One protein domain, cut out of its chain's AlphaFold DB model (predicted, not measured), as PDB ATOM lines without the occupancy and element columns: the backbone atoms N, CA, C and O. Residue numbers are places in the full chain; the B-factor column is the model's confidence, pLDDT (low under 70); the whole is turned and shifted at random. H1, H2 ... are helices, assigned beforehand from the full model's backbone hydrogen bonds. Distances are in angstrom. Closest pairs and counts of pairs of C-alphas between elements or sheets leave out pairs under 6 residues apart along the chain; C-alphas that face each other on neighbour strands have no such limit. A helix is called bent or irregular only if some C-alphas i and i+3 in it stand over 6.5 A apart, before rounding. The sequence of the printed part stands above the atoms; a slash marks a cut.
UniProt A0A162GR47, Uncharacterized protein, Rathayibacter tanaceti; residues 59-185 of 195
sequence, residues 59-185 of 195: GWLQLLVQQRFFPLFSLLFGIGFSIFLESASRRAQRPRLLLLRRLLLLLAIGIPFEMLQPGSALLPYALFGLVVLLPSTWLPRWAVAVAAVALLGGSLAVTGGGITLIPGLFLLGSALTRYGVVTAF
ATOM      1  N   GLY A  59     126.581 132.543 110.358       51.94
ATOM      2  CA  GLY A  59     127.693 133.464 110.606       51.94
ATOM      3  C   GLY A  59     127.740 133.959 112.052       51.94
ATOM      4  O   GLY A  59     128.807 134.002 112.663       51.94
ATOM      5  N   TRP A  60     126.579 134.248 112.647       52.12
ATOM      6  CA  TRP A  60     126.482 134.640 114.058       52.12
ATOM      7  C   TRP A  60     126.881 133.502 114.991       52.12
ATOM      8  O   TRP A  60     127.604 133.729 115.963       52.12
ATOM      9  N   LEU A  61     126.462 132.270 114.688       54.09
ATOM     10  CA  LEU A  61     126.790 131.107 115.506       54.09
ATOM     11  C   LEU A  61     128.263 130.695 115.364       54.09
ATOM     12  O   LEU A  61     128.878 130.372 116.377       54.09
ATOM     13  N   GLN A  62     128.871 130.789 114.174       55.16
ATOM     14  CA  GLN A  62     130.327 130.646 114.021       55.16
ATOM     15  C   GLN A  62     131.083 131.717 114.813       55.16
ATOM     16  O   GLN A  62     132.031 131.393 115.527       55.16
ATOM     17  N   LEU A  63     130.631 132.973 114.791       55.44
ATOM     18  CA  LEU A  63     131.244 134.028 115.598       55.44
ATOM     19  C   LEU A  63     131.091 133.746 117.100       55.44
ATOM     20  O   LEU A  63     132.051 133.832 117.854       55.44
ATOM     21  N   LEU A  64     129.909 133.359 117.571       58.41
ATOM     22  CA  LEU A  64     129.662 133.109 118.993       58.41
ATOM     23  C   LEU A  64     130.379 131.843 119.485       58.41
ATOM     24  O   LEU A  64     131.098 131.888 120.485       58.41
ATOM     25  N   VAL A  65     130.225 130.721 118.786       57.59
ATOM     26  CA  VAL A  65     130.790 129.427 119.182       57.59
ATOM     27  C   VAL A  65     132.304 129.419 118.975       57.59
ATOM     28  O   VAL A  65     133.046 129.176 119.927       57.59
ATOM     29  N   GLN A  66     132.782 129.757 117.777       56.41
ATOM     30  CA  GLN A  66     134.198 129.651 117.422       56.41
ATOM     31  C   GLN A  66     135.047 130.784 118.029       56.41
ATOM     32  O   GLN A  66     136.158 130.511 118.482       56.41
ATOM     33  N   GLN A  67     134.536 132.024 118.136       58.34
ATOM     34  CA  GLN A  67     135.318 133.136 118.716       58.34
ATOM     35  C   GLN A  67     135.210 133.249 120.241       58.34
ATOM     36  O   GLN A  67     136.114 133.805 120.862       58.34
ATOM     37  N   ARG A  68     134.133 132.761 120.882       63.56
ATOM     38  CA  ARG A  68     133.952 132.925 122.342       63.56
ATOM     39  C   ARG A  68     133.908 131.616 123.116       63.56
ATOM     40  O   ARG A  68     134.608 131.500 124.120       63.56
ATOM     41  N   PHE A  69     133.132 130.626 122.679       67.44
ATOM     42  CA  PHE A  69     132.995 129.382 123.449       67.44
ATOM     43  C   PHE A  69     134.257 128.521 123.419       67.44
ATOM     44  O   PHE A  69     134.647 128.010 124.467       67.44
ATOM     45  N   PHE A  70     134.937 128.408 122.274       70.12
ATOM     46  CA  PHE A  70     136.185 127.638 122.171       70.12
ATOM     47  C   PHE A  70     137.288 128.145 123.126       70.12
ATOM     48  O   PHE A  70     137.817 127.344 123.907       70.12
ATOM     49  N   PRO A  71     137.615 129.454 123.163       75.81
ATOM     50  CA  PRO A  71     138.574 129.988 124.129       75.81
ATOM     51  C   PRO A  71     138.125 129.823 125.589       75.81
ATOM     52  O   PRO A  71     138.913 129.399 126.436       75.81
ATOM     53  N   LEU A  72     136.854 130.102 125.901       73.88
ATOM     54  CA  LEU A  72     136.333 129.977 127.267       73.88
ATOM     55  C   LEU A  72     136.394 128.538 127.774       73.88
ATOM     56  O   LEU A  72     136.845 128.292 128.894       73.88
ATOM     57  N   PHE A  73     135.983 127.583 126.942       74.75
ATOM     58  CA  PHE A  73     136.069 126.171 127.274       74.75
ATOM     59  C   PHE A  73     137.525 125.731 127.443       74.75
ATOM     60  O   PHE A  73     137.845 125.031 128.405       74.75
ATOM     61  N   SER A  74     138.429 126.219 126.587       77.19
ATOM     62  CA  SER A  74     139.858 125.943 126.718       77.19
ATOM     63  C   SER A  74     140.420 126.428 128.056       77.19
ATOM     64  O   SER A  74     141.045 125.673 128.806       77.19
ATOM     65  N   LEU A  75     140.125 127.674 128.415       79.75
ATOM     66  CA  LEU A  75     140.523 128.247 129.695       79.75
ATOM     67  C   LEU A  75     139.968 127.433 130.874       79.75
ATOM     68  O   LEU A  75     140.706 127.084 131.799       79.75
ATOM     69  N   LEU A  76     138.676 127.096 130.824       75.38
ATOM     70  CA  LEU A  76     137.988 126.348 131.874       75.38
ATOM     71  C   LEU A  76     138.555 124.937 132.038       75.38
ATOM     72  O   LEU A  76     138.709 124.464 133.165       75.38
ATOM     73  N   PHE A  77     138.918 124.279 130.939       78.38
ATOM     74  CA  PHE A  77     139.583 122.983 130.969       78.38
ATOM     75  C   PHE A  77     140.951 123.075 131.661       78.38
ATOM     76  O   PHE A  77     141.246 122.265 132.542       78.38
ATOM     77  N   GLY A  78     141.752 124.102 131.352       77.06
ATOM     78  CA  GLY A  78     143.027 124.376 132.028       77.06
ATOM     79  C   GLY A  78     142.888 124.625 133.539       77.06
ATOM     80  O   GLY A  78     143.684 124.122 134.342       77.06
ATOM     81  N   ILE A  79     141.840 125.350 133.942       72.50
ATOM     82  CA  ILE A  79     141.494 125.592 135.353       72.50
ATOM     83  C   ILE A  79     141.069 124.283 136.034       72.50
ATOM     84  O   ILE A  79     141.622 123.903 137.068       72.50
ATOM     85  N   GLY A  80     140.128 123.552 135.432       72.69
ATOM     86  CA  GLY A  80     139.620 122.278 135.944       72.69
ATOM     87  C   GLY A  80     140.709 121.224 136.103       72.69
ATOM     88  O   GLY A  80     140.717 120.472 137.080       72.69
ATOM     89  N   PHE A  81     141.671 121.210 135.183       78.00
ATOM     90  CA  PHE A  81     142.863 120.377 135.264       78.00
ATOM     91  C   PHE A  81     143.717 120.699 136.494       78.00
ATOM     92  O   PHE A  81     144.150 119.788 137.200       78.00
ATOM     93  N   SER A  82     143.947 121.980 136.781       74.31
ATOM     94  CA  SER A  82     144.781 122.388 137.917       74.31
ATOM     95  C   SER A  82     144.109 122.127 139.258       74.31
ATOM     96  O   SER A  82     144.752 121.607 140.167       74.31
ATOM     97  N   ILE A  83     142.801 122.384 139.353       70.56
ATOM     98  CA  ILE A  83     141.998 122.030 140.533       70.56
ATOM     99  C   ILE A  83     142.018 120.512 140.750       70.56
ATOM    100  O   ILE A  83     142.174 120.037 141.878       70.56
ATOM    101  N   PHE A  84     141.902 119.730 139.672       74.06
ATOM    102  CA  PHE A  84     142.001 118.277 139.755       74.06
ATOM    103  C   PHE A  84     143.363 117.829 140.279       74.06
ATOM    104  O   PHE A  84     143.424 116.984 141.172       74.06
ATOM    105  N   LEU A  85     144.446 118.391 139.740       74.69
ATOM    106  CA  LEU A  85     145.804 118.041 140.132       74.69
ATOM    107  C   LEU A  85     146.065 118.364 141.607       74.69
ATOM    108  O   LEU A  85     146.630 117.526 142.304       74.69
ATOM    109  N   GLU A  86     145.617 119.526 142.089       72.62
ATOM    110  CA  GLU A  86     145.753 119.922 143.496       72.62
ATOM    111  C   GLU A  86     144.929 119.020 144.431       72.62
ATOM    112  O   GLU A  86     145.381 118.613 145.505       72.62
ATOM    113  N   SER A  87     143.716 118.653 144.015       67.81
ATOM    114  CA  SER A  87     142.875 117.714 144.762       67.81
ATOM    115  C   SER A  87     143.506 116.318 144.816       67.81
ATOM    116  O   SER A  87     143.567 115.686 145.876       67.81
ATOM    117  N   ALA A  88     144.043 115.850 143.687       68.25
ATOM    118  CA  ALA A  88     144.714 114.564 143.587       68.25
ATOM    119  C   ALA A  88     146.017 114.540 144.395       68.25
ATOM    120  O   ALA A  88     146.291 113.534 145.049       68.25
ATOM    121  N   SER A  89     146.806 115.623 144.409       73.38
ATOM    122  CA  SER A  89     148.074 115.681 145.153       73.38
ATOM    123  C   SER A  89     147.881 115.613 146.662       73.38
ATOM    124  O   SER A  89     148.776 115.174 147.373       73.38
ATOM    125  N   ARG A  90     146.704 116.004 147.161       70.44
ATOM    126  CA  ARG A  90     146.344 115.889 148.581       70.44
ATOM    127  C   ARG A  90     145.842 114.493 148.976       70.44
ATOM    128  O   ARG A  90     145.761 114.213 150.166       70.44
ATOM    129  N   ARG A  91     145.453 113.638 148.019       66.06
ATOM    130  CA  ARG A  91     144.756 112.359 148.289       66.06
ATOM    131  C   ARG A  91     145.472 111.113 147.783       66.06
ATOM    132  O   ARG A  91     145.258 110.038 148.331       66.06
ATOM    133  N   ALA A  92     146.267 111.228 146.727       71.06
ATOM    134  CA  ALA A  92     146.879 110.092 146.057       71.06
ATOM    135  C   ALA A  92     148.400 110.179 146.126       71.06
ATOM    136  O   ALA A  92     148.975 111.237 145.894       71.06
ATOM    137  N   GLN A  93     149.056 109.035 146.333       70.44
ATOM    138  CA  GLN A  93     150.518 108.946 146.258       70.44
ATOM    139  C   GLN A  93     151.053 109.306 144.860       70.44
ATOM    140  O   GLN A  93     152.194 109.734 144.716       70.44
ATOM    141  N   ARG A  94     150.233 109.130 143.810       76.25
ATOM    142  CA  ARG A  94     150.605 109.377 142.410       76.25
ATOM    143  C   ARG A  94     149.531 110.190 141.662       76.25
ATOM    144  O   ARG A  94     148.835 109.649 140.802       76.25
ATOM    145  N   PRO A  95     149.389 111.498 141.943       72.81
ATOM    146  CA  PRO A  95     148.338 112.341 141.357       72.81
ATOM    147  C   PRO A  95     148.423 112.450 139.828       72.81
ATOM    148  O   PRO A  95     147.406 112.472 139.137       72.81
ATOM    149  N   ARG A  96     149.646 112.441 139.287       76.31
ATOM    150  CA  ARG A  96     149.918 112.524 137.844       76.31
ATOM    151  C   ARG A  96     149.402 111.306 137.069       76.31
ATOM    152  O   ARG A  96     148.964 111.452 135.936       76.31
ATOM    153  N   LEU A  97     149.404 110.120 137.680       75.06
ATOM    154  CA  LEU A  97     148.899 108.889 137.059       75.06
ATOM    155  C   LEU A  97     147.371 108.875 136.959       75.06
ATOM    156  O   LEU A  97     146.827 108.444 135.946       75.06
ATOM    157  N   LEU A  98     146.673 109.394 137.975       71.06
ATOM    158  CA  LEU A  98     145.214 109.556 137.928       71.06
ATOM    159  C   LEU A  98     144.801 110.529 136.825       71.06
ATOM    160  O   LEU A  98     143.829 110.298 136.108       71.06
ATOM    161  N   LEU A  99     145.574 111.600 136.681       73.25
ATOM    162  CA  LEU A  99     145.392 112.578 135.625       73.25
ATOM    163  C   LEU A  99     145.645 111.974 134.241       73.25
ATOM    164  O   LEU A  99     144.789 112.098 133.370       73.25
ATOM    165  N   LEU A 100     146.763 111.269 134.057       76.56
ATOM    166  CA  LEU A 100     147.076 110.577 132.808       76.56
ATOM    167  C   LEU A 100     145.956 109.608 132.415       76.56
ATOM    168  O   LEU A 100     145.480 109.650 131.287       76.56
ATOM    169  N   ARG A 101     145.476 108.786 133.358       76.06
ATOM    170  CA  ARG A 101     144.368 107.851 133.117       76.06
ATOM    171  C   ARG A 101     143.103 108.573 132.655       76.06
ATOM    172  O   ARG A 101     142.412 108.076 131.776       76.06
ATOM    173  N   ARG A 102     142.806 109.746 133.218       77.00
ATOM    174  CA  ARG A 102     141.652 110.559 132.814       77.00
ATOM    175  C   ARG A 102     141.795 111.091 131.389       77.00
ATOM    176  O   ARG A 102     140.835 111.021 130.632       77.00
ATOM    177  N   LEU A 103     142.973 111.595 131.027       77.75
ATOM    178  CA  LEU A 103     143.240 112.084 129.673       77.75
ATOM    179  C   LEU A 103     143.238 110.947 128.648       77.75
ATOM    180  O   LEU A 103     142.699 111.122 127.563       77.75
ATOM    181  N   LEU A 104     143.760 109.773 129.008       76.38
ATOM    182  CA  LEU A 104     143.709 108.582 128.161       76.38
ATOM    183  C   LEU A 104     142.282 108.063 127.971       76.38
ATOM    184  O   LEU A 104     141.942 107.669 126.866       76.38
ATOM    185  N   LEU A 105     141.433 108.101 129.003       77.69
ATOM    186  CA  LEU A 105     140.006 107.795 128.849       77.69
ATOM    187  C   LEU A 105     139.325 108.792 127.908       77.69
ATOM    188  O   LEU A 105     138.539 108.392 127.059       77.69
ATOM    189  N   LEU A 106     139.653 110.080 128.035       76.56
ATOM    190  CA  LEU A 106     139.107 111.122 127.167       76.56
ATOM    191  C   LEU A 106     139.574 110.941 125.715       76.56
ATOM    192  O   LEU A 106     138.769 111.087 124.805       76.56
ATOM    193  N   LEU A 107     140.828 110.535 125.503       77.50
ATOM    194  CA  LEU A 107     141.367 110.186 124.187       77.50
ATOM    195  C   LEU A 107     140.710 108.919 123.617       77.50
ATOM    196  O   LEU A 107     140.296 108.912 122.464       77.50
ATOM    197  N   ALA A 108     140.566 107.873 124.431       78.69
ATOM    198  CA  ALA A 108     139.964 106.602 124.032       78.69
ATOM    199  C   ALA A 108     138.480 106.740 123.662       78.69
ATOM    200  O   ALA A 108     138.002 105.998 122.814       78.69
ATOM    201  N   ILE A 109     137.762 107.688 124.276       75.38
ATOM    202  CA  ILE A 109     136.385 108.043 123.898       75.38
ATOM    203  C   ILE A 109     136.382 109.012 122.707       75.38
ATOM    204  O   ILE A 109     135.534 108.902 121.830       75.38
ATOM    205  N   GLY A 110     137.337 109.944 122.652       70.50
ATOM    206  CA  GLY A 110     137.433 110.950 121.596       70.50
ATOM    207  C   GLY A 110     137.722 110.370 120.213       70.50
ATOM    208  O   GLY A 110     137.162 110.859 119.245       70.50
ATOM    209  N   ILE A 111     138.533 109.311 120.112       76.44
ATOM    210  CA  ILE A 111     138.850 108.647 118.835       76.44
ATOM    211  C   ILE A 111     137.593 108.097 118.137       76.44
ATOM    212  O   ILE A 111     137.315 108.527 117.020       76.44
ATOM    213  N   PRO A 112     136.804 107.189 118.748       78.81
ATOM    214  CA  PRO A 112     135.598 106.678 118.106       78.81
ATOM    215  C   PRO A 112     134.547 107.777 117.925       78.81
ATOM    216  O   PRO A 112     133.830 107.764 116.933       78.81
ATOM    217  N   PHE A 113     134.474 108.752 118.834       75.12
ATOM    218  CA  PHE A 113     133.526 109.855 118.709       75.12
ATOM    219  C   PHE A 113     133.827 110.760 117.505       75.12
ATOM    220  O   PHE A 113     132.909 111.108 116.773       75.12
ATOM    221  N   GLU A 114     135.099 111.069 117.246       73.31
ATOM    222  CA  GLU A 114     135.527 111.821 116.058       73.31
ATOM    223  C   GLU A 114     135.194 111.075 114.758       73.31
ATOM    224  O   GLU A 114     134.818 111.693 113.768       73.31
ATOM    225  N   MET A 115     135.295 109.740 114.762       73.69
ATOM    226  CA  MET A 115     134.927 108.929 113.596       73.69
ATOM    227  C   MET A 115     133.421 108.943 113.319       73.69
ATOM    228  O   MET A 115     133.017 108.846 112.165       73.69
ATOM    229  N   LEU A 116     132.595 109.049 114.365       73.31
ATOM    230  CA  LEU A 116     131.142 109.168 114.234       73.31
ATOM    231  C   LEU A 116     130.716 110.598 113.880       73.31
ATOM    232  O   LEU A 116     129.717 110.779 113.188       73.31
ATOM    233  N   GLN A 117     131.455 111.603 114.355       65.50
ATOM    234  CA  GLN A 117     131.129 113.012 114.175       65.50
ATOM    235  C   GLN A 117     132.401 113.845 113.920       65.50
ATOM    236  O   GLN A 117     133.021 114.330 114.875       65.50
ATOM    237  N   PRO A 118     132.789 114.024 112.642       60.56
ATOM    238  CA  PRO A 118     133.984 114.776 112.283       60.56
ATOM    239  C   PRO A 118     133.872 116.237 112.732       60.56
ATOM    240  O   PRO A 118     132.846 116.885 112.523       60.56
ATOM    241  N   GLY A 119     134.936 116.761 113.345       63.66
ATOM    242  CA  GLY A 119     134.962 118.110 113.916       63.66
ATOM    243  C   GLY A 119     134.584 118.163 115.398       63.66
ATOM    244  O   GLY A 119     134.198 119.224 115.902       63.66
ATOM    245  N   SER A 120     134.687 117.044 116.121       67.56
ATOM    246  CA  SER A 120     134.421 117.040 117.554       67.56
ATOM    247  C   SER A 120     135.528 117.783 118.305       67.56
ATOM    248  O   SER A 120     136.725 117.630 118.058       67.56
ATOM    249  N   ALA A 121     135.153 118.569 119.312       68.38
ATOM    250  CA  ALA A 121     136.147 119.194 120.183       68.38
ATOM    251  C   ALA A 121     136.686 118.214 121.249       68.38
ATOM    252  O   ALA A 121     137.419 118.615 122.141       68.38
ATOM    253  N   LEU A 122     136.357 116.921 121.209       69.81
ATOM    254  CA  LEU A 122     136.824 115.976 122.227       69.81
ATOM    255  C   LEU A 122     138.278 115.552 121.977       69.81
ATOM    256  O   LEU A 122     139.116 115.609 122.882       69.81
ATOM    257  N   LEU A 123     138.579 115.168 120.736       76.19
ATOM    258  CA  LEU A 123     139.886 114.668 120.320       76.19
ATOM    259  C   LEU A 123     141.016 115.713 120.464       76.19
ATOM    260  O   LEU A 123     142.000 115.414 121.152       76.19
ATOM    261  N   PRO A 124     140.907 116.946 119.919       73.94
ATOM    262  CA  PRO A 124     141.977 117.936 120.050       73.94
ATOM    263  C   PRO A 124     142.245 118.314 121.512       73.94
ATOM    264  O   PRO A 124     143.393 118.509 121.901       73.94
ATOM    265  N   TYR A 125     141.222 118.341 122.365       75.62
ATOM    266  CA  TYR A 125     141.378 118.702 123.774       75.62
ATOM    267  C   TYR A 125     142.031 117.576 124.583       75.62
ATOM    268  O   TYR A 125     142.861 117.854 125.452       75.62
ATOM    269  N   ALA A 126     141.722 116.311 124.272       76.88
ATOM    270  CA  ALA A 126     142.446 115.166 124.823       76.88
ATOM    271  C   ALA A 126     143.939 115.246 124.481       76.88
ATOM    272  O   ALA A 126     144.791 115.094 125.360       76.88
ATOM    273  N   LEU A 127     144.242 115.540 123.213       80.75
ATOM    274  CA  LEU A 127     145.601 115.604 122.694       80.75
ATOM    275  C   LEU A 127     146.385 116.774 123.299       80.75
ATOM    276  O   LEU A 127     147.446 116.560 123.885       80.75
ATOM    277  N   PHE A 128     145.852 117.997 123.249       81.19
ATOM    278  CA  PHE A 128     146.498 119.165 123.855       81.19
ATOM    279  C   PHE A 128     146.606 119.033 125.373       81.19
ATOM    280  O   PHE A 128     147.615 119.421 125.959       81.19
ATOM    281  N   GLY A 129     145.620 118.421 126.030       78.44
ATOM    282  CA  GLY A 129     145.696 118.115 127.454       78.44
ATOM    283  C   GLY A 129     146.883 117.197 127.761       78.44
ATOM    284  O   GLY A 129     147.620 117.410 128.726       78.44
ATOM    285  N   LEU A 130     147.094 116.186 126.921       80.06
ATOM    286  CA  LEU A 130     148.147 115.196 127.115       80.06
ATOM    287  C   LEU A 130     149.526 115.773 126.809       80.06
ATOM    288  O   LEU A 130     150.461 115.557 127.573       80.06
ATOM    289  N   VAL A 131     149.640 116.540 125.730       81.81
ATOM    290  CA  VAL A 131     150.914 117.079 125.242       81.81
ATOM    291  C   VAL A 131     151.349 118.323 126.015       81.81
ATOM    292  O   VAL A 131     152.536 118.511 126.244       81.81
ATOM    293  N   VAL A 132     150.418 119.175 126.447       79.88
ATOM    294  CA  VAL A 132     150.747 120.490 127.027       79.88
ATOM    295  C   VAL A 132     150.582 120.484 128.543       79.88
ATOM    296  O   VAL A 132     151.449 120.925 129.302       79.88
ATOM    297  N   LEU A 133     149.458 119.953 129.009       75.56
ATOM    298  CA  LEU A 133     149.079 120.006 130.413       75.56
ATOM    299  C   LEU A 133     149.849 118.973 131.240       75.56
ATOM    300  O   LEU A 133     150.272 119.294 132.354       75.56
ATOM    301  N   LEU A 134     150.120 117.780 130.701       77.31
ATOM    302  CA  LEU A 134     150.901 116.761 131.407       77.31
ATOM    303  C   LEU A 134     152.348 117.219 131.693       77.31
ATOM    304  O   LEU A 134     152.739 117.163 132.867       77.31
ATOM    305  N   PRO A 135     153.125 117.765 130.730       79.12
ATOM    306  CA  PRO A 135     154.457 118.307 131.023       79.12
ATOM    307  C   PRO A 135     154.411 119.533 131.932       79.12
ATOM    308  O   PRO A 135     155.285 119.693 132.784       79.12
ATOM    309  N   SER A 136     153.350 120.352 131.860       78.56
ATOM    310  CA  SER A 136     153.192 121.509 132.757       78.56
ATOM    311  C   SER A 136     153.223 121.127 134.245       78.56
ATOM    312  O   SER A 136     153.508 121.962 135.105       78.56
ATOM    313  N   THR A 137     152.926 119.869 134.592       76.25
ATOM    314  CA  THR A 137     152.984 119.364 135.978       76.25
ATOM    315  C   THR A 137     154.405 119.126 136.499       76.25
ATOM    316  O   THR A 137     154.589 118.967 137.710       76.25
ATOM    317  N   TRP A 138     155.396 119.107 135.607       79.38
ATOM    318  CA  TRP A 138     156.821 118.981 135.919       79.38
ATOM    319  C   TRP A 138     157.542 120.331 135.894       79.38
ATOM    320  O   TRP A 138     158.590 120.472 136.515       79.38
ATOM    321  N   LEU A 139     156.969 121.328 135.213       80.25
ATOM    322  CA  LEU A 139     157.563 122.653 135.075       80.25
ATOM    323  C   LEU A 139     157.258 123.572 136.276       80.25
ATOM    324  O   LEU A 139     156.160 123.518 136.851       80.25
ATOM    325  N   PRO A 140     158.195 124.476 136.626       79.06
ATOM    326  CA  PRO A 140     157.962 125.503 137.633       79.06
ATOM    327  C   PRO A 140     156.906 126.516 137.163       79.06
ATOM    328  O   PRO A 140     156.719 126.754 135.971       79.06
ATOM    329  N   ARG A 141     156.216 127.149 138.121       76.88
ATOM    330  CA  ARG A 141     155.082 128.069 137.871       76.88
ATOM    331  C   ARG A 141     155.383 129.197 136.872       76.88
ATOM    332  O   ARG A 141     154.506 129.576 136.104       76.88
ATOM    333  N   TRP A 142     156.614 129.708 136.871       78.56
ATOM    334  CA  TRP A 142     157.044 130.762 135.955       78.56
ATOM    335  C   TRP A 142     157.212 130.225 134.529       78.56
ATOM    336  O   TRP A 142     156.762 130.869 133.591       78.56
ATOM    337  N   ALA A 143     157.748 129.012 134.359       81.56
ATOM    338  CA  ALA A 143     157.926 128.396 133.047       81.56
ATOM    339  C   ALA A 143     156.578 128.063 132.395       81.56
ATOM    340  O   ALA A 143     156.416 128.241 131.194       81.56
ATOM    341  N   VAL A 144     155.578 127.659 133.190       81.62
ATOM    342  CA  VAL A 144     154.197 127.471 132.708       81.62
ATOM    343  C   VAL A 144     153.586 128.797 132.238       81.62
ATOM    344  O   VAL A 144     152.925 128.821 131.205       81.62
ATOM    345  N   ALA A 145     153.827 129.898 132.957       77.88
ATOM    346  CA  ALA A 145     153.342 131.220 132.562       77.88
ATOM    347  C   ALA A 145     154.033 131.734 131.289       77.88
ATOM    348  O   ALA A 145     153.357 132.207 130.379       77.88
ATOM    349  N   VAL A 146     155.357 131.579 131.188       82.50
ATOM    350  CA  VAL A 146     156.122 131.937 129.984       82.50
ATOM    351  C   VAL A 146     155.666 131.100 128.791       82.50
ATOM    352  O   VAL A 146     155.412 131.656 127.730       82.50
ATOM    353  N   ALA A 147     155.476 129.789 128.965       82.75
ATOM    354  CA  ALA A 147     154.956 128.919 127.914       82.75
ATOM    355  C   ALA A 147     153.534 129.316 127.485       82.75
ATOM    356  O   ALA A 147     153.246 129.311 126.292       82.75
ATOM    357  N   ALA A 148     152.661 129.703 128.424       82.50
ATOM    358  CA  ALA A 148     151.323 130.202 128.105       82.50
ATOM    359  C   ALA A 148     151.396 131.448 127.215       82.50
ATOM    360  O   ALA A 148     150.774 131.487 126.158       82.50
ATOM    361  N   VAL A 149     152.190 132.443 127.619       83.19
ATOM    362  CA  VAL A 149     152.349 133.701 126.877       83.19
ATOM    363  C   VAL A 149     153.008 133.462 125.518       83.19
ATOM    364  O   VAL A 149     152.537 133.998 124.521       83.19
ATOM    365  N   ALA A 150     154.041 132.620 125.453       84.31
ATOM    366  CA  ALA A 150     154.732 132.288 124.211       84.31
ATOM    367  C   ALA A 150     153.814 131.564 123.217       84.31
ATOM    368  O   ALA A 150     153.805 131.900 122.037       84.31
ATOM    369  N   LEU A 151     153.007 130.606 123.683       81.62
ATOM    370  CA  LEU A 151     152.073 129.875 122.825       81.62
ATOM    371  C   LEU A 151     150.890 130.743 122.386       81.62
ATOM    372  O   LEU A 151     150.477 130.650 121.235       81.62
ATOM    373  N   LEU A 152     150.380 131.619 123.258       79.69
ATOM    374  CA  LEU A 152     149.349 132.594 122.891       79.69
ATOM    375  C   LEU A 152     149.874 133.602 121.865       79.69
ATOM    376  O   LEU A 152     149.249 133.796 120.828       79.69
ATOM    377  N   GLY A 153     151.034 134.209 122.132       78.56
ATOM    378  CA  GLY A 153     151.659 135.190 121.245       78.56
ATOM    379  C   GLY A 153     152.073 134.585 119.905       78.56
ATOM    380  O   GLY A 153     151.791 135.162 118.860       78.56
ATOM    381  N   GLY A 154     152.665 133.388 119.923       77.62
ATOM    382  CA  GLY A 154     153.036 132.653 118.714       77.62
ATOM    383  C   GLY A 154     151.823 132.254 117.873       77.62
ATOM    384  O   GLY A 154     151.828 132.440 116.661       77.62
ATOM    385  N   SER A 155     150.748 131.776 118.505       76.44
ATOM    386  CA  SER A 155     149.497 131.447 117.808       76.44
ATOM    387  C   SER A 155     148.871 132.676 117.138       76.44
ATOM    388  O   SER A 155     148.471 132.603 115.971       76.44
ATOM    389  N   LEU A 156     148.840 133.816 117.836       75.31
ATOM    390  CA  LEU A 156     148.325 135.070 117.283       75.31
ATOM    391  C   LEU A 156     149.178 135.573 116.110       75.31
ATOM    392  O   LEU A 156     148.627 136.015 115.108       75.31
ATOM    393  N   ALA A 157     150.505 135.459 116.212       75.75
ATOM    394  CA  ALA A 157     151.433 135.932 115.188       75.75
ATOM    395  C   ALA A 157     151.428 135.076 113.911       75.75
ATOM    396  O   ALA A 157     151.574 135.617 112.820       75.75
ATOM    397  N   VAL A 158     151.277 133.753 114.034       73.38
ATOM    398  CA  VAL A 158     151.379 132.826 112.890       73.38
ATOM    399  C   VAL A 158     150.036 132.612 112.197       73.38
ATOM    400  O   VAL A 158     149.982 132.522 110.976       73.38
ATOM    401  N   THR A 159     148.950 132.511 112.966       67.00
ATOM    402  CA  THR A 159     147.635 132.100 112.440       67.00
ATOM    403  C   THR A 159     146.540 133.155 112.592       67.00
ATOM    404  O   THR A 159     145.440 132.947 112.097       67.00
ATOM    405  N   GLY A 160     146.797 134.275 113.279       61.56
ATOM    406  CA  GLY A 160     145.778 135.300 113.550       61.56
ATOM    407  C   GLY A 160     144.703 134.885 114.571       61.56
ATOM    408  O   GLY A 160     143.836 135.688 114.902       61.56
ATOM    409  N   GLY A 161     144.771 133.657 115.102       63.88
ATOM    410  CA  GLY A 161     143.828 133.081 116.067       63.88
ATOM    411  C   GLY A 161     143.236 131.741 115.605       63.88
ATOM    412  O   GLY A 161     143.483 131.293 114.490       63.88
ATOM    413  N   GLY A 162     142.473 131.069 116.478       68.06
ATOM    414  CA  GLY A 162     141.794 129.797 116.176       68.06
ATOM    415  C   GLY A 162     142.200 128.633 117.090       68.06
ATOM    416  O   GLY A 162     142.510 128.824 118.264       68.06
ATOM    417  N   ILE A 163     142.197 127.407 116.556       65.81
ATOM    418  CA  ILE A 163     142.473 126.157 117.304       65.81
ATOM    419  C   ILE A 163     143.882 126.156 117.930       65.81
ATOM    420  O   ILE A 163     144.104 125.563 118.984       65.81
ATOM    421  N   THR A 164     144.836 126.883 117.345       72.44
ATOM    422  CA  THR A 164     146.211 127.018 117.857       72.44
ATOM    423  C   THR A 164     146.309 127.809 119.165       72.44
ATOM    424  O   THR A 164     147.313 127.693 119.868       72.44
ATOM    425  N   LEU A 165     145.263 128.552 119.551       77.50
ATOM    426  CA  LEU A 165     145.194 129.244 120.842       77.50
ATOM    427  C   LEU A 165     144.931 128.277 122.004       77.50
ATOM    428  O   LEU A 165     145.287 128.581 123.145       77.50
ATOM    429  N   ILE A 166     144.338 127.107 121.731       80.50
ATOM    430  CA  ILE A 166     143.916 126.133 122.748       80.50
ATOM    431  C   ILE A 166     145.068 125.770 123.707       80.50
ATOM    432  O   ILE A 166     144.878 125.944 124.913       80.50
ATOM    433  N   PRO A 167     146.273 125.365 123.241       80.62
ATOM    434  CA  PRO A 167     147.444 125.144 124.098       80.62
ATOM    435  C   PRO A 167     147.768 126.302 125.048       80.62
ATOM    436  O   PRO A 167     148.047 126.094 126.232       80.62
ATOM    437  N   GLY A 168     147.734 127.530 124.528       82.00
ATOM    438  CA  GLY A 168     148.068 128.736 125.273       82.00
ATOM    439  C   GLY A 168     147.033 129.051 126.351       82.00
ATOM    440  O   GLY A 168     147.397 129.293 127.502       82.00
ATOM    441  N   LEU A 169     145.739 128.966 126.021       82.44
ATOM    442  CA  LEU A 169     144.653 129.175 126.987       82.44
ATOM    443  C   LEU A 169     144.587 128.076 128.050       82.44
ATOM    444  O   LEU A 169     144.318 128.361 129.217       82.44
ATOM    445  N   PHE A 170     144.886 126.837 127.673       82.88
ATOM    446  CA  PHE A 170     145.048 125.716 128.593       82.88
ATOM    447  C   PHE A 170     146.106 126.011 129.664       82.88
ATOM    448  O   PHE A 170     145.854 125.861 130.866       82.88
ATOM    449  N   LEU A 171     147.289 126.466 129.243       82.62
ATOM    450  CA  LEU A 171     148.366 126.831 130.163       82.62
ATOM    451  C   LEU A 171     148.030 128.079 130.973       82.62
ATOM    452  O   LEU A 171     148.342 128.118 132.160       82.62
ATOM    453  N   LEU A 172     147.360 129.063 130.372       83.88
ATOM    454  CA  LEU A 172     146.932 130.273 131.065       83.88
ATOM    455  C   LEU A 172     145.947 129.947 132.195       83.88
ATOM    456  O   LEU A 172     146.142 130.390 133.326       83.88
ATOM    457  N   GLY A 173     144.941 129.109 131.931       80.31
ATOM    458  CA  GLY A 173     143.998 128.638 132.950       80.31
ATOM    459  C   GLY A 173     144.692 127.857 134.071       80.31
ATOM    460  O   GLY A 173     144.397 128.043 135.258       80.31
ATOM    461  N   SER A 174     145.683 127.037 133.708       79.81
ATOM    462  CA  SER A 174     146.521 126.321 134.672       79.81
ATOM    463  C   SER A 174     147.350 127.273 135.543       79.81
ATOM    464  O   SER A 174     147.359 127.160 136.772       79.81
ATOM    465  N   ALA A 175     147.984 128.274 134.931       81.00
ATOM    466  CA  ALA A 175     148.771 129.286 135.618       81.00
ATOM    467  C   ALA A 175     147.909 130.114 136.583       81.00
ATOM    468  O   ALA A 175     148.254 130.212 137.758       81.00
ATOM    469  N   LEU A 176     146.760 130.635 136.140       80.12
ATOM    470  CA  LEU A 176     145.842 131.427 136.975       80.12
ATOM    471  C   LEU A 176     145.424 130.690 138.251       80.12
ATOM    472  O   LEU A 176     145.352 131.280 139.332       80.12
ATOM    473  N   THR A 177     145.196 129.383 138.136       75.12
ATOM    474  CA  THR A 177     144.865 128.529 139.279       75.12
ATOM    475  C   THR A 177     146.066 128.369 140.215       75.12
ATOM    476  O   THR A 177     145.926 128.539 141.424       75.12
ATOM    477  N   ARG A 178     147.269 128.125 139.672       75.06
ATOM    478  CA  ARG A 178     148.514 127.983 140.455       75.06
ATOM    479  C   ARG A 178     148.950 129.265 141.168       75.06
ATOM    480  O   ARG A 178     149.570 129.176 142.222       75.06
ATOM    481  N   TYR A 179     148.637 130.437 140.613       75.75
ATOM    482  CA  TYR A 179     148.887 131.734 141.250       75.75
ATOM    483  C   TYR A 179     147.807 132.124 142.275       75.75
ATOM    484  O   TYR A 179     147.920 133.166 142.911       75.75
ATOM    485  N   GLY A 180     146.768 131.301 142.472       65.38
ATOM    486  CA  GLY A 180     145.719 131.554 143.465       65.38
ATOM    487  C   GLY A 180     144.737 132.664 143.079       65.38
ATOM    488  O   GLY A 180     143.913 133.065 143.898       65.38
ATOM    489  N   VAL A 181     144.764 133.136 141.830       65.12
ATOM    490  CA  VAL A 181     143.875 134.208 141.351       65.12
ATOM    491  C   VAL A 181     142.409 133.767 141.433       65.12
ATOM    492  O   VAL A 181     141.547 134.520 141.877       65.12
ATOM    493  N   VAL A 182     142.129 132.500 141.114       60.28
ATOM    494  CA  VAL A 182     140.772 131.923 141.167       60.28
ATOM    495  C   VAL A 182     140.221 131.868 142.601       60.28
ATOM    496  O   VAL A 182     139.024 132.053 142.813       60.28
ATOM    497  N   THR A 183     141.073 131.669 143.613       57.38
ATOM    498  CA  THR A 183     140.636 131.600 145.020       57.38
ATOM    499  C   THR A 183     140.507 132.979 145.674       57.38
ATOM    500  O   THR A 183     139.794 133.111 146.674       57.38
ATOM    501  N   ALA A 184     141.128 134.018 145.103       57.25
ATOM    502  CA  ALA A 184     140.980 135.405 145.546       57.25
ATOM    503  C   ALA A 184     139.570 135.961 145.258       57.25
ATOM    504  O   ALA A 184     138.984 136.625 146.115       57.25
ATOM    505  N   PHE A 185     138.966 135.598 144.119       54.59
ATOM    506  CA  PHE A 185     137.604 136.025 143.764       54.59
ATOM    507  C   PHE A 185     136.521 135.506 144.727       54.59
ATOM    508  O   PHE A 185     135.520 136.183 144.956       54.59
TER     509      PHE A 185
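Overview. This is residues 59 to 185 of the 195 residues of an uncharacterized protein of Rathayibacter tanaceti (UniProt A0A162GR47). Two helical hairpins, H2 with H3 and H4 with H5, pack together through H3 and H5, which cross in the middle, while H2 and H4 lie on opposite outsides. The long arm H1b covers one side of this join, packing mainly on H5; residues 59 to 65 of H1a stick out, and short H6 ends the printed part near H5. The 127 printed residues hold six named helices, H1 to H6 in chain order, and no named strand: all helix. The whole is compact, with a radius of gyration of the C-alphas of 14.9 A and spans of 47 by 32 by 27 A.

Along the chain. Find C-alpha 59 at (127.693, 133.464, 110.606), where H1, residues 59 to 89, begins. By its hydrogen bonds it was assigned as one helix, but it is bent: C-alphas 67 and 70 are 6.6 A apart, between arms H1a, 59 to 67, and H1b, 70 to 89, 28.5 A long. Next come H2, 95 to 116, 32.3 A; H3, 122 to 136, 20.2 A; H4, 141 to 159, 26.8 A; and H5, 163 to 178, 24.0 A, only just irregular, with C-alphas 164 and 167 6.6 A apart. H6, 181 to 185, ends at (137.604, 136.025, 143.764).

Arrangement. H1b touches H5, closest at C-alphas of Gly 78 and Phe 170, 4.2 A, at a steep tilt of 39 degrees. H3 touches residues 166 to 171 of H5, closest at C-alphas of Phe 128 and Pro 167, 6.1 A. Every O i to N i+4 pair is within hydrogen-bond range in H1a, H1b and H4; H2 has 17 of 18, H3 9 of 11, H5 10 of 12, and H6 0 of 1, with 1 of 2 O i to N i+3 pairs.

Size, cuts and confidence. The C-alphas farthest apart, of Gly 59 and Gln 93, are 48.9 A apart. The printed part has no cut, and no link is long. Confidence is under 70 for 31 residues, among them 59 to 69 and 180 to 185.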